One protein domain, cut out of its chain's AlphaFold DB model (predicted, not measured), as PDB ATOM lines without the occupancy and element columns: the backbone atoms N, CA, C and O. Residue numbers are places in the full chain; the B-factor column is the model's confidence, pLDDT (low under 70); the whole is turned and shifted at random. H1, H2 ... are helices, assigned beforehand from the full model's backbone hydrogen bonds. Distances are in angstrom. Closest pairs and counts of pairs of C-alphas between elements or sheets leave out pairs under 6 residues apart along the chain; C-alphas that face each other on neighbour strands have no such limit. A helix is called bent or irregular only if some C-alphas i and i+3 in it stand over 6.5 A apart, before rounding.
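Overview. This is residues 378 to 468 of the 604 residues of the protein "Hypothetical protein" of Neobodo designis (UniProt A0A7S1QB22). Two long helices, H1 and H6, cross nearly at right angles, and the short helix H4 packs on both, making a triangle of three helices as the core. H3 packs on H1, H2 lies out past the end of H1, with residues 396 to 402 standing free, and the small helices H5 and H7 sit at the two ends of H6. The printed part has 91 residues with seven named helices, H1 to H7 in order, and no named strand; the class is all helix. It is compact, with a radius of gyration of the C-alphas of 13.0 A and spans of 40 by 30 by 21 A.

Arrangement. Begin with H1, residues 378 to 397, which has a kink of 34 degrees near residue 390 and is only just irregular, C-alphas 389 and 392 being 6.7 A apart. H2, residues 400 to 406, is close to H1 but not clearly touching, with the C-alphas of Asp 395 and Arg 403 closest at 7.1 A. H3, residues 413 to 420, touches H1 about perpendicular, at 78 degrees; look at Ala 387 and Ala 414, whose C-alphas are closest at 5.0 A. H2 and H3 only just touch, with 3 pairs of C-alphas within 8 A, closest at Leu 406 and Arg 416, 6.6 A. H4, residues 426 to 433, touches residues 379 to 387 of H1 at 80 degrees, about perpendicular, with the C-alphas of Ala 383 and Asp 427 closest at 5.1 A. After H5, residues 441 to 444, comes H6, residues 446 to 460; these two touch only at the corner, and only just, with 3 pairs of C-alphas within 8 A, the closest being Leu 441 and Tyr 449 at 5.3 A. H6 touches H1 about perpendicular, at 80 degrees, the closest C-alphas being those of Val 390 and Lys 450, 5.9 A apart. H6 touches H4 at a steep tilt of 56 degrees, opposite ways, with the C-alphas of Ala 433 and Cys 453 closest at 5.9 A. H7, residues 462 to 466, touches H6 only at the corner, the C-alphas of Asp 458 and Gly 464 being closest at 4.3 A. In H2, H3, H4, H6 and H7 every O i to N i+4 pair is within hydrogen-bond range, in H1 14 of 16, and H5 is too short for such a pair.

Along the chain. Find C-alpha 378 at (-21.287, 30.578, -15.054); from there H1 runs 29.1 A to C-alpha 397. H2 spans 10.3 A, H3 and H4 10.6 A each, and H5 5.0 A. C-alpha 446 at (-3.667, 31.849, -13.715) begins H6, which runs 21.1 A to C-alpha 460. H7 covers 6.3 A and ends at C-alpha 466, (-2.729, 55.529, -27.930).

Size, cuts and confidence. The C-alphas of Ala 409 and Asp 438, the two farthest apart, are 41.3 A apart. The printed part has no cut and no long link; between H4 and H5, residues 435 to 436 pair antiparallel with residues 439 to 440. The mean pLDDT of the printed part is 82.7, and residues 400 to 411 and 464 to 468 are under 70.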
ATOM      1  N   PRO A 378     -22.703  30.873 -15.277       80.19
ATOM      2  CA  PRO A 378     -21.287  30.578 -15.054       80.19
ATOM      3  C   PRO A 378     -20.345  31.548 -15.775       80.19
ATOM      4  O   PRO A 378     -19.403  32.042 -15.158       80.19
ATOM      5  N   GLY A 379     -20.629  31.876 -17.041       78.06
ATOM      6  CA  GLY A 379     -19.827  32.826 -17.812       78.06
ATOM      7  C   GLY A 379     -19.809  34.233 -17.202       78.06
ATOM      8  O   GLY A 379     -18.746  34.839 -17.095       78.06
ATOM      9  N   ALA A 380     -20.953  34.734 -16.727       79.31
ATOM     10  CA  ALA A 380     -21.045  36.058 -16.105       79.31
ATOM     11  C   ALA A 380     -20.276  36.122 -14.774       79.31
ATOM     12  O   ALA A 380     -19.539  37.076 -14.517       79.31
ATOM     13  N   LYS A 381     -20.371  35.068 -13.952       83.75
ATOM     14  CA  LYS A 381     -19.576  34.931 -12.720       83.75
ATOM     15  C   LYS A 381     -18.079  34.837 -13.007       83.75
ATOM     16  O   LYS A 381     -17.281  35.422 -12.277       83.75
ATOM     17  N   LEU A 382     -17.706  34.129 -14.074       82.81
ATOM     18  CA  LEU A 382     -16.322  34.015 -14.524       82.81
ATOM     19  C   LEU A 382     -15.762  35.374 -14.950       82.81
ATOM     20  O   LEU A 382     -14.677  35.729 -14.505       82.81
ATOM     21  N   ALA A 383     -16.511  36.156 -15.732       81.62
ATOM     22  CA  ALA A 383     -16.111  37.507 -16.123       81.62
ATOM     23  C   ALA A 383     -15.900  38.421 -14.904       81.62
ATOM     24  O   ALA A 383     -14.880  39.099 -14.809       81.62
ATOM     25  N   ALA A 384     -16.831  38.396 -13.942       82.25
ATOM     26  CA  ALA A 384     -16.729  39.192 -12.723       82.25
ATOM     27  C   ALA A 384     -15.483  38.827 -11.896       82.25
ATOM     28  O   ALA A 384     -14.682  39.705 -11.580       82.25
ATOM     29  N   GLY A 385     -15.265  37.535 -11.625       82.44
ATOM     30  CA  GLY A 385     -14.086  37.073 -10.885       82.44
ATOM     31  C   GLY A 385     -12.766  37.295 -11.637       82.44
ATOM     32  O   GLY A 385     -11.743  37.590 -11.021       82.44
ATOM     33  N   ALA A 386     -12.778  37.199 -12.968       84.31
ATOM     34  CA  ALA A 386     -11.624  37.515 -13.805       84.31
ATOM     35  C   ALA A 386     -11.288  39.011 -13.789       84.31
ATOM     36  O   ALA A 386     -10.112  39.370 -13.742       84.31
ATOM     37  N   ALA A 387     -12.293  39.889 -13.777       85.12
ATOM     38  CA  ALA A 387     -12.079  41.331 -13.710       85.12
ATOM     39  C   ALA A 387     -11.392  41.728 -12.395       85.12
ATOM     40  O   ALA A 387     -10.434  42.498 -12.419       85.12
ATOM     41  N   ASP A 388     -11.804  41.141 -11.267       85.44
ATOM     42  CA  ASP A 388     -11.154  41.354  -9.966       85.44
ATOM     43  C   ASP A 388      -9.703  40.840  -9.940       85.44
ATOM     44  O   ASP A 388      -8.853  41.373  -9.225       85.44
ATOM     45  N   LEU A 389      -9.395  39.823 -10.750       86.06
ATOM     46  CA  LEU A 389      -8.062  39.235 -10.864       86.06
ATOM     47  C   LEU A 389      -7.113  40.045 -11.764       86.06
ATOM     48  O   LEU A 389      -5.915  40.127 -11.474       86.06
ATOM     49  N   VAL A 390      -7.627  40.594 -12.868       87.06
ATOM     50  CA  VAL A 390      -6.852  41.294 -13.909       87.06
ATOM     51  C   VAL A 390      -6.694  42.783 -13.592       87.06
ATOM     52  O   VAL A 390      -5.621  43.343 -13.823       87.06
ATOM     53  N   ALA A 391      -7.713  43.421 -13.006       85.38
ATOM     54  CA  ALA A 391      -7.705  44.859 -12.731       85.38
ATOM     55  C   ALA A 391      -6.502  45.344 -11.893       85.38
ATOM     56  O   ALA A 391      -5.902  46.343 -12.287       85.38
ATOM     57  N   PRO A 392      -6.057  44.656 -10.818       85.19
ATOM     58  CA  PRO A 392      -4.890  45.095 -10.046       85.19
ATOM     59  C   PRO A 392      -3.584  45.083 -10.852       85.19
ATOM     60  O   PRO A 392      -2.720  45.936 -10.646       85.19
ATOM     61  N   LEU A 393      -3.427  44.124 -11.773       85.12
ATOM     62  CA  LEU A 393      -2.246  44.058 -12.633       85.12
ATOM     63  C   LEU A 393      -2.253  45.174 -13.668       85.12
ATOM     64  O   LEU A 393      -1.225  45.817 -13.867       85.12
ATOM     65  N   TRP A 394      -3.400  45.432 -14.289       85.19
ATOM     66  CA  TRP A 394      -3.545  46.555 -15.207       85.19
ATOM     67  C   TRP A 394      -3.295  47.896 -14.496       85.19
ATOM     68  O   TRP A 394      -2.469  48.683 -14.957       85.19
ATOM     69  N   ASP A 395      -3.878  48.099 -13.309       81.44
ATOM     70  CA  ASP A 395      -3.661  49.296 -12.482       81.44
ATOM     71  C   ASP A 395      -2.168  49.517 -12.165       81.44
ATOM     72  O   ASP A 395      -1.697  50.656 -12.105       81.44
ATOM     73  N   SER A 396      -1.396  48.439 -11.979       81.25
ATOM     74  CA  SER A 396       0.048  48.530 -11.727       81.25
ATOM     75  C   SER A 396       0.859  49.028 -12.934       81.25
ATOM     76  O   SER A 396       1.910  49.641 -12.740       81.25
ATOM     77  N   ARG A 397       0.361  48.817 -14.163       78.62
ATOM     78  CA  ARG A 397       0.998  49.263 -15.416       78.62
ATOM     79  C   ARG A 397       0.761  50.749 -15.704       78.62
ATOM     80  O   ARG A 397       1.517  51.346 -16.465       78.62
ATOM     81  N   LEU A 398      -0.241  51.363 -15.072       73.62
ATOM     82  CA  LEU A 398      -0.601  52.757 -15.315       73.62
ATOM     83  C   LEU A 398       0.366  53.756 -14.648       73.62
ATOM     84  O   LEU A 398       0.690  53.636 -13.453       73.62
ATOM     85  N   PRO A 399       0.752  54.836 -15.350       71.56
ATOM     86  CA  PRO A 399       1.369  56.006 -14.739       71.56
ATOM     87  C   PRO A 399       0.499  56.599 -13.615       71.56
ATOM     88  O   PRO A 399      -0.729  56.598 -13.674       71.56
ATOM     89  N   ALA A 400       1.130  57.164 -12.580       69.94
ATOM     90  CA  ALA A 400       0.423  57.673 -11.395       69.94
ATOM     91  C   ALA A 400      -0.632  58.762 -11.702       69.94
ATOM     92  O   ALA A 400      -1.621  58.882 -10.983       69.94
ATOM     93  N   HIS A 401      -0.438  59.541 -12.771       68.06
ATOM     94  CA  HIS A 401      -1.362  60.602 -13.182       68.06
ATOM     95  C   HIS A 401      -2.612  60.064 -13.899       68.06
ATOM     96  O   HIS A 401      -3.700  60.594 -13.692       68.06
ATOM     97  N   GLU A 402      -2.492  58.979 -14.668       68.69
ATOM     98  CA  GLU A 402      -3.636  58.299 -15.293       68.69
ATOM     99  C   GLU A 402      -4.470  57.548 -14.253       68.69
ATOM    100  O   GLU A 402      -5.699  57.627 -14.264       68.69
ATOM    101  N   ARG A 403      -3.809  56.929 -13.262       68.69
ATOM    102  CA  ARG A 403      -4.491  56.361 -12.087       68.69
ATOM    103  C   ARG A 403      -5.334  57.401 -11.352       68.69
ATOM    104  O   ARG A 403      -6.449  57.101 -10.939       68.69
ATOM    105  N   ALA A 404      -4.824  58.625 -11.205       67.38
ATOM    106  CA  ALA A 404      -5.559  59.712 -10.564       67.38
ATOM    107  C   ALA A 404      -6.771  60.182 -11.393       67.38
ATOM    108  O   ALA A 404      -7.805  60.495 -10.813       67.38
ATOM    109  N   ALA A 405      -6.675  60.181 -12.727       68.69
ATOM    110  CA  ALA A 405      -7.769  60.575 -13.621       68.69
ATOM    111  C   ALA A 405      -8.937  59.568 -13.639       68.69
ATOM    112  O   ALA A 405     -10.088  59.951 -13.845       68.69
ATOM    113  N   LEU A 406      -8.649  58.286 -13.396       67.81
ATOM    114  CA  LEU A 406      -9.645  57.207 -13.363       67.81
ATOM    115  C   LEU A 406     -10.264  56.991 -11.971       67.81
ATOM    116  O   LEU A 406     -11.248  56.257 -11.838       67.81
ATOM    117  N   ASN A 407      -9.737  57.655 -10.937       65.12
ATOM    118  CA  ASN A 407     -10.272  57.600  -9.579       65.12
ATOM    119  C   ASN A 407     -11.534  58.471  -9.444       65.12
ATOM    120  O   ASN A 407     -11.471  59.663  -9.154       65.12
ATOM    121  N   GLY A 408     -12.701  57.846  -9.608       59.75
ATOM    122  CA  GLY A 408     -13.929  58.280  -8.933       59.75
ATOM    123  C   GLY A 408     -13.963  57.697  -7.517       59.75
ATOM    124  O   GLY A 408     -13.478  56.586  -7.322       59.75
ATOM    125  N   ALA A 409     -14.512  58.430  -6.547       48.50
ATOM    126  CA  ALA A 409     -14.345  58.162  -5.113       48.50
ATOM    127  C   ALA A 409     -14.755  56.753  -4.615       48.50
ATOM    128  O   ALA A 409     -14.275  56.369  -3.558       48.50
ATOM    129  N   ASP A 410     -15.525  55.956  -5.374       55.25
ATOM    130  CA  ASP A 410     -16.048  54.646  -4.929       55.25
ATOM    131  C   ASP A 410     -16.032  53.531  -6.008       55.25
ATOM    132  O   ASP A 410     -16.774  52.552  -5.922       55.25
ATOM    133  N   ALA A 411     -15.223  53.646  -7.069       62.91
ATOM    134  CA  ALA A 411     -15.219  52.638  -8.141       62.91
ATOM    135  C   ALA A 411     -14.326  51.427  -7.798       62.91
ATOM    136  O   ALA A 411     -13.121  51.579  -7.594       62.91
ATOM    137  N   SER A 412     -14.895  50.212  -7.793       79.56
ATOM    138  CA  SER A 412     -14.117  48.970  -7.651       79.56
ATOM    139  C   SER A 412     -13.058  48.839  -8.766       79.56
ATOM    140  O   SER A 412     -13.269  49.365  -9.863       79.56
ATOM    141  N   PRO A 413     -11.935  48.122  -8.550       77.88
ATOM    142  CA  PRO A 413     -10.920  47.907  -9.589       77.88
ATOM    143  C   PRO A 413     -11.509  47.363 -10.900       77.88
ATOM    144  O   PRO A 413     -11.187  47.856 -11.979       77.88
ATOM    145  N   ALA A 414     -12.459  46.427 -10.813       80.81
ATOM    146  CA  ALA A 414     -13.189  45.913 -11.969       80.81
ATOM    147  C   ALA A 414     -14.041  46.988 -12.679       80.81
ATOM    148  O   ALA A 414     -14.135  46.994 -13.905       80.81
ATOM    149  N   ALA A 415     -14.658  47.917 -11.941       82.69
ATOM    150  CA  ALA A 415     -15.392  49.037 -12.531       82.69
ATOM    151  C   ALA A 415     -14.454  50.048 -13.215       82.69
ATOM    152  O   ALA A 415     -14.795  50.570 -14.276       82.69
ATOM    153  N   ARG A 416     -13.259  50.286 -12.657       82.50
ATOM    154  CA  ARG A 416     -12.229  51.118 -13.302       82.50
ATOM    155  C   ARG A 416     -11.739  50.505 -14.610       82.50
ATOM    156  O   ARG A 416     -11.686  51.218 -15.606       82.50
ATOM    157  N   LEU A 417     -11.471  49.198 -14.621       86.31
ATOM    158  CA  LEU A 417     -11.068  48.467 -15.825       86.31
ATOM    159  C   LEU A 417     -12.110  48.620 -16.944       86.31
ATOM    160  O   LEU A 417     -11.776  49.030 -18.052       86.31
ATOM    161  N   ARG A 418     -13.395  48.380 -16.638       88.06
ATOM    162  CA  ARG A 418     -14.497  48.565 -17.602       88.06
ATOM    163  C   ARG A 418     -14.621  50.005 -18.096       88.06
ATOM    164  O   ARG A 418     -14.967  50.227 -19.248       88.06
ATOM    165  N   ARG A 419     -14.349  50.988 -17.234       85.75
ATOM    166  CA  ARG A 419     -14.406  52.407 -17.601       85.75
ATOM    167  C   ARG A 419     -13.254  52.820 -18.514       85.75
ATOM    168  O   ARG A 419     -13.459  53.657 -19.384       85.75
ATOM    169  N   ALA A 420     -12.061  52.273 -18.299       83.62
ATOM    170  CA  ALA A 420     -10.903  52.579 -19.127       83.62
ATOM    171  C   ALA A 420     -11.020  51.976 -20.529       83.62
ATOM    172  O   ALA A 420     -10.707  52.642 -21.508       83.62
ATOM    173  N   PHE A 421     -11.555  50.762 -20.615       87.75
ATOM    174  CA  PHE A 421     -11.801  50.046 -21.863       87.75
ATOM    175  C   PHE A 421     -13.271  50.144 -22.296       87.75
ATOM    176  O   PHE A 421     -13.885  49.151 -22.673       87.75
ATOM    177  N   ALA A 422     -13.868  51.335 -22.195       87.62
ATOM    178  CA  ALA A 422     -15.296  51.538 -22.468       87.62
ATOM    179  C   ALA A 422     -15.681  51.346 -23.949       87.62
ATOM    180  O   ALA A 422     -16.863  51.225 -24.271       87.62
ATOM    181  N   ASP A 423     -14.701  51.341 -24.851       89.44
ATOM    182  CA  ASP A 423     -14.863  51.074 -26.278       89.44
ATOM    183  C   ASP A 423     -15.062  49.582 -26.598       89.44
ATOM    184  O   ASP A 423     -15.543  49.253 -27.683       89.44
ATOM    185  N   ILE A 424     -14.750  48.688 -25.654       93.62
ATOM    186  CA  ILE A 424     -14.878  47.237 -25.809       93.62
ATOM    187  C   ILE A 424     -15.685  46.603 -24.662       93.62
ATOM    188  O   ILE A 424     -15.657  47.020 -23.509       93.62
ATOM    189  N   ASN A 425     -16.400  45.519 -24.956       93.75
ATOM    190  CA  ASN A 425     -16.979  44.630 -23.951       93.75
ATOM    191  C   ASN A 425     -15.865  43.812 -23.267       93.75
ATOM    192  O   ASN A 425     -15.492  42.731 -23.731       93.75
ATOM    193  N   VAL A 426     -15.344  44.342 -22.157       92.56
ATOM    194  CA  VAL A 426     -14.310  43.700 -21.324       92.56
ATOM    195  C   VAL A 426     -14.749  42.317 -20.842       92.56
ATOM    196  O   VAL A 426     -13.960  41.375 -20.872       92.56
ATOM    197  N   ASP A 427     -16.014  42.163 -20.448       92.00
ATOM    198  CA  ASP A 427     -16.521  40.904 -19.901       92.00
ATOM    199  C   ASP A 427     -16.492  39.779 -20.947       92.00
ATOM    200  O   ASP A 427     -16.205  38.631 -20.610       92.00
ATOM    201  N   PHE A 428     -16.734  40.086 -22.226       94.00
ATOM    202  CA  PHE A 428     -16.530  39.133 -23.321       94.00
ATOM    203  C   PHE A 428     -15.057  38.748 -23.483       94.00
ATOM    204  O   PHE A 428     -14.755  37.561 -23.565       94.00
ATOM    205  N   VAL A 429     -14.136  39.718 -23.496       94.12
ATOM    206  CA  VAL A 429     -12.697  39.448 -23.686       94.12
ATOM    207  C   VAL A 429     -12.166  38.529 -22.585       94.12
ATOM    208  O   VAL A 429     -11.503  37.535 -22.880       94.12
ATOM    209  N   LEU A 430     -12.531  38.798 -21.327       93.19
ATOM    210  CA  LEU A 430     -12.132  37.983 -20.176       93.19
ATOM    211  C   LEU A 430     -12.667  36.544 -20.263       93.19
ATOM    212  O   LEU A 430     -11.936  35.596 -19.964       93.19
ATOM    213  N   ARG A 431     -13.920  36.358 -20.705       93.06
ATOM    214  CA  ARG A 431     -14.504  35.023 -20.940       93.06
ATOM    215  C   ARG A 431     -13.834  34.311 -22.109       93.06
ATOM    216  O   ARG A 431     -13.495  33.133 -22.009       93.06
ATOM    217  N   ALA A 432     -13.612  35.021 -23.210       92.56
ATOM    218  CA  ALA A 432     -13.036  34.462 -24.421       92.56
ATOM    219  C   ALA A 432     -11.585  34.001 -24.212       92.56
ATOM    220  O   ALA A 432     -11.230  32.948 -24.745       92.56
ATOM    221  N   ALA A 433     -10.791  34.735 -23.425       93.69
ATOM    222  CA  ALA A 433      -9.384  34.442 -23.136       93.69
ATOM    223  C   ALA A 433      -9.172  33.236 -22.203       93.69
ATOM    224  O   ALA A 433      -8.068  32.694 -22.141       93.69
ATOM    225  N   ALA A 434     -10.216  32.801 -21.487       90.88
ATOM    226  CA  ALA A 434     -10.117  31.724 -20.500       90.88
ATOM    227  C   ALA A 434      -9.842  30.352 -21.124       90.88
ATOM    228  O   ALA A 434      -9.300  29.478 -20.455       90.88
ATOM    229  N   VAL A 435     -10.198  30.164 -22.395       88.12
ATOM    230  CA  VAL A 435     -10.054  28.884 -23.092       88.12
ATOM    231  C   VAL A 435      -8.926  28.980 -24.110       88.12
ATOM    232  O   VAL A 435      -8.945  29.856 -24.979       88.12
ATOM    233  N   ASP A 436      -7.973  28.058 -24.028       86.00
ATOM    234  CA  ASP A 436      -6.918  27.864 -25.019       86.00
ATOM    235  C   ASP A 436      -6.940  26.433 -25.553       86.00
ATOM    236  O   ASP A 436      -6.636  25.488 -24.830       86.00
ATOM    237  N   GLY A 437      -7.369  26.252 -26.803       82.25
ATOM    238  CA  GLY A 437      -7.678  24.919 -27.320       82.25
ATOM    239  C   GLY A 437      -8.700  24.198 -26.429       82.25
ATOM    240  O   GLY A 437      -9.830  24.669 -26.288       82.25
ATOM    241  N   ASP A 438      -8.277  23.086 -25.827       80.81
ATOM    242  CA  ASP A 438      -9.075  22.282 -24.890       80.81
ATOM    243  C   ASP A 438      -8.795  22.618 -23.406       80.81
ATOM    244  O   ASP A 438      -9.445  22.072 -22.514       80.81
ATOM    245  N   THR A 439      -7.859  23.530 -23.129       87.44
ATOM    246  CA  THR A 439      -7.395  23.893 -21.784       87.44
ATOM    247  C   THR A 439      -8.125  25.122 -21.238       87.44
ATOM    248  O   THR A 439      -8.325  26.118 -21.938       87.44
ATOM    249  N   ASN A 440      -8.489  25.089 -19.952       88.06
ATOM    250  CA  ASN A 440      -9.015  26.252 -19.236       88.06
ATOM    251  C   ASN A 440      -7.892  26.950 -18.453       88.06
ATOM    252  O   ASN A 440      -7.578  26.572 -17.320       88.06
ATOM    253  N   LEU A 441      -7.321  28.005 -19.038       88.81
ATOM    254  CA  LEU A 441      -6.200  28.749 -18.459       88.81
ATOM    255  C   LEU A 441      -6.536  29.339 -17.087       88.81
ATOM    256  O   LEU A 441      -5.678  29.388 -16.215       88.81
ATOM    257  N   LEU A 442      -7.783  29.744 -16.834       87.56
ATOM    258  CA  LEU A 442      -8.153  30.312 -15.534       87.56
ATOM    259  C   LEU A 442      -8.007  29.293 -14.384       87.56
ATOM    260  O   LEU A 442      -7.752  29.677 -13.236       87.56
ATOM    261  N   GLN A 443      -8.195  28.006 -14.680       86.94
ATOM    262  CA  GLN A 443      -8.089  26.925 -13.700       86.94
ATOM    263  C   GLN A 443      -6.674  26.351 -13.628       86.94
ATOM    264  O   GLN A 443      -6.199  26.084 -12.526       86.94
ATOM    265  N   GLU A 444      -6.010  26.193 -14.774       89.31
ATOM    266  CA  GLU A 444      -4.708  25.526 -14.872       89.31
ATOM    267  C   GLU A 444      -3.521  26.487 -14.704       89.31
ATOM    268  O   GLU A 444      -2.631  26.214 -13.900       89.31
ATOM    269  N   ASP A 445      -3.524  27.635 -15.392       90.00
ATOM    270  CA  ASP A 445      -2.440  28.626 -15.352       90.00
ATOM    271  C   ASP A 445      -2.978  30.062 -15.266       90.00
ATOM    272  O   ASP A 445      -3.145  30.800 -16.247       90.00
ATOM    273  N   ARG A 446      -3.203  30.493 -14.022       89.12
ATOM    274  CA  ARG A 446      -3.667  31.849 -13.715       89.12
ATOM    275  C   ARG A 446      -2.669  32.936 -14.109       89.12
ATOM    276  O   ARG A 446      -3.088  34.087 -14.194       89.12
ATOM    277  N   GLY A 447      -1.381  32.631 -14.260       89.94
ATOM    278  CA  GLY A 447      -0.382  33.602 -14.704       89.94
ATOM    279  C   GLY A 447      -0.570  33.895 -16.186       89.94
ATOM    280  O   GLY A 447      -0.904  35.024 -16.552       89.94
ATOM    281  N   ALA A 448      -0.491  32.843 -17.006       90.25
ATOM    282  CA  ALA A 448      -0.686  32.927 -18.451       90.25
ATOM    283  C   ALA A 448      -2.055  33.512 -18.826       90.25
ATOM    284  O   ALA A 448      -2.148  34.346 -19.728       90.25
ATOM    285  N   TYR A 449      -3.117  33.150 -18.096       93.69
ATOM    286  CA  TYR A 449      -4.445  33.729 -18.299       93.69
ATOM    287  C   TYR A 449      -4.457  35.260 -18.164       93.69
ATOM    288  O   TYR A 449      -5.035  35.954 -19.003       93.69
ATOM    289  N   LYS A 450      -3.823  35.800 -17.114       92.31
ATOM    290  CA  LYS A 450      -3.809  37.248 -16.858       92.31
ATOM    291  C   LYS A 450      -3.036  37.995 -17.935       92.31
ATOM    292  O   LYS A 450      -3.524  39.014 -18.421       92.31
ATOM    293  N   ASP A 451      -1.872  37.483 -18.323       91.50
ATOM    294  CA  ASP A 451      -1.053  38.103 -19.364       91.50
ATOM    295  C   ASP A 451      -1.769  38.092 -20.719       91.50
ATOM    296  O   ASP A 451      -1.804  39.119 -21.397       91.50
ATOM    297  N   ARG A 452      -2.437  36.981 -21.061       93.94
ATOM    298  CA  ARG A 452      -3.261  36.871 -22.272       93.94
ATOM    299  C   ARG A 452      -4.421  37.866 -22.269       93.94
ATOM    300  O   ARG A 452      -4.631  38.548 -23.267       93.94
ATOM    301  N   CYS A 453      -5.139  38.002 -21.149       93.75
ATOM    302  CA  CYS A 453      -6.225  38.981 -21.021       93.75
ATOM    303  C   CYS A 453      -5.735  40.410 -21.259       93.75
ATOM    304  O   CYS A 453      -6.360  41.147 -22.016       93.75
ATOM    305  N   LEU A 454      -4.622  40.799 -20.629       91.12
ATOM    306  CA  LEU A 454      -4.062  42.142 -20.788       91.12
ATOM    307  C   LEU A 454      -3.620  42.390 -22.231       91.12
ATOM    308  O   LEU A 454      -3.996  43.405 -22.805       91.12
ATOM    309  N   ALA A 455      -2.922  41.431 -22.846       91.88
ATOM    310  CA  ALA A 455      -2.518  41.534 -24.244       91.88
ATOM    311  C   ALA A 455      -3.723  41.697 -25.187       91.88
ATOM    312  O   ALA A 455      -3.693  42.518 -26.097       91.88
ATOM    313  N   TRP A 456      -4.806  40.951 -24.963       95.06
ATOM    314  CA  TRP A 456      -6.009  41.048 -25.792       95.06
ATOM    315  C   TRP A 456      -6.759  42.371 -25.592       95.06
ATOM    316  O   TRP A 456      -7.253  42.933 -26.570       95.06
ATOM    317  N   LEU A 457      -6.834  42.885 -24.357       92.75
ATOM    318  CA  LEU A 457      -7.411  44.204 -24.069       92.75
ATOM    319  C   LEU A 457      -6.597  45.325 -24.734       92.75
ATOM    320  O   LEU A 457      -7.182  46.207 -25.363       92.75
ATOM    321  N   ASP A 458      -5.266  45.256 -24.664       88.62
ATOM    322  CA  ASP A 458      -4.370  46.220 -25.310       88.62
ATOM    323  C   ASP A 458      -4.531  46.182 -26.842       88.62
ATOM    324  O   ASP A 458      -4.631  47.220 -27.490       88.62
ATOM    325  N   VAL A 459      -4.632  44.989 -27.440       90.75
ATOM    326  CA  VAL A 459      -4.814  44.844 -28.893       90.75
ATOM    327  C   VAL A 459      -6.184  45.342 -29.358       90.75
ATOM    328  O   VAL A 459      -6.272  46.004 -30.391       90.75
ATOM    329  N   LEU A 460      -7.268  45.031 -28.646       91.94
ATOM    330  CA  LEU A 460      -8.619  45.377 -29.102       91.94
ATOM    331  C   LEU A 460      -8.998  46.832 -28.837       91.94
ATOM    332  O   LEU A 460      -9.735  47.404 -29.636       91.94
ATOM    333  N   SER A 461      -8.507  47.418 -27.749       89.81
ATOM    334  CA  SER A 461      -8.876  48.776 -27.362       89.81
ATOM    335  C   SER A 461      -8.127  49.849 -28.149       89.81
ATOM    336  O   SER A 461      -6.993  49.662 -28.596       89.81
ATOM    337  N   ARG A 462      -8.746  51.027 -28.247       81.31
ATOM    338  CA  ARG A 462      -8.078  52.261 -28.693       81.31
ATOM    339  C   ARG A 462      -7.028  52.736 -27.698       81.31
ATOM    340  O   ARG A 462      -6.036  53.335 -28.096       81.31
ATOM    341  N   TRP A 463      -7.214  52.426 -26.416       74.75
ATOM    342  CA  TRP A 463      -6.254  52.776 -25.372       74.75
ATOM    343  C   TRP A 463      -4.868  52.173 -25.651       74.75
ATOM    344  O   TRP A 463      -3.860  52.868 -25.542       74.75
ATOM    345  N   GLY A 464      -4.810  50.919 -26.113       66.94
ATOM    346  CA  GLY A 464      -3.553  50.302 -26.543       66.94
ATOM    347  C   GLY A 464      -2.957  50.896 -27.827       66.94
ATOM    348  O   GLY A 464      -1.739  50.868 -27.988       66.94
ATOM    349  N   GLU A 465      -3.760  51.490 -28.723       69.12
ATOM    350  CA  GLU A 465      -3.229  52.262 -29.864       69.12
ATOM    351  C   GLU A 465      -2.566  53.563 -29.415       69.12
ATOM    352  O   GLU A 465      -1.523  53.955 -29.941       69.12
ATOM    353  N   GLU A 466      -3.185  54.241 -28.450       67.50
ATOM    354  CA  GLU A 466      -2.729  55.529 -27.930       67.50
ATOM    355  C   GLU A 466      -1.487  55.389 -27.038       67.50
ATOM    356  O   GLU A 466      -0.659  56.299 -26.995       67.50
ATOM    357  N   ALA A 467      -1.298  54.227 -26.403       65.00
ATOM    358  CA  ALA A 467      -0.132  53.886 -25.585       65.00
ATOM    359  C   ALA A 467       1.178  53.678 -26.386       65.00
ATOM    360  O   ALA A 467       2.148  53.124 -25.860       65.00
ATOM    361  N   GLY A 468       1.217  54.101 -27.656       63.34
ATOM    362  CA  GLY A 468       2.363  53.967 -28.550       63.34
ATOM    363  C   GLY A 468       3.681  54.459 -27.942       63.34
ATOM    364  O   GLY A 468       3.722  55.347 -27.087       63.34
TER     365      GLY A 468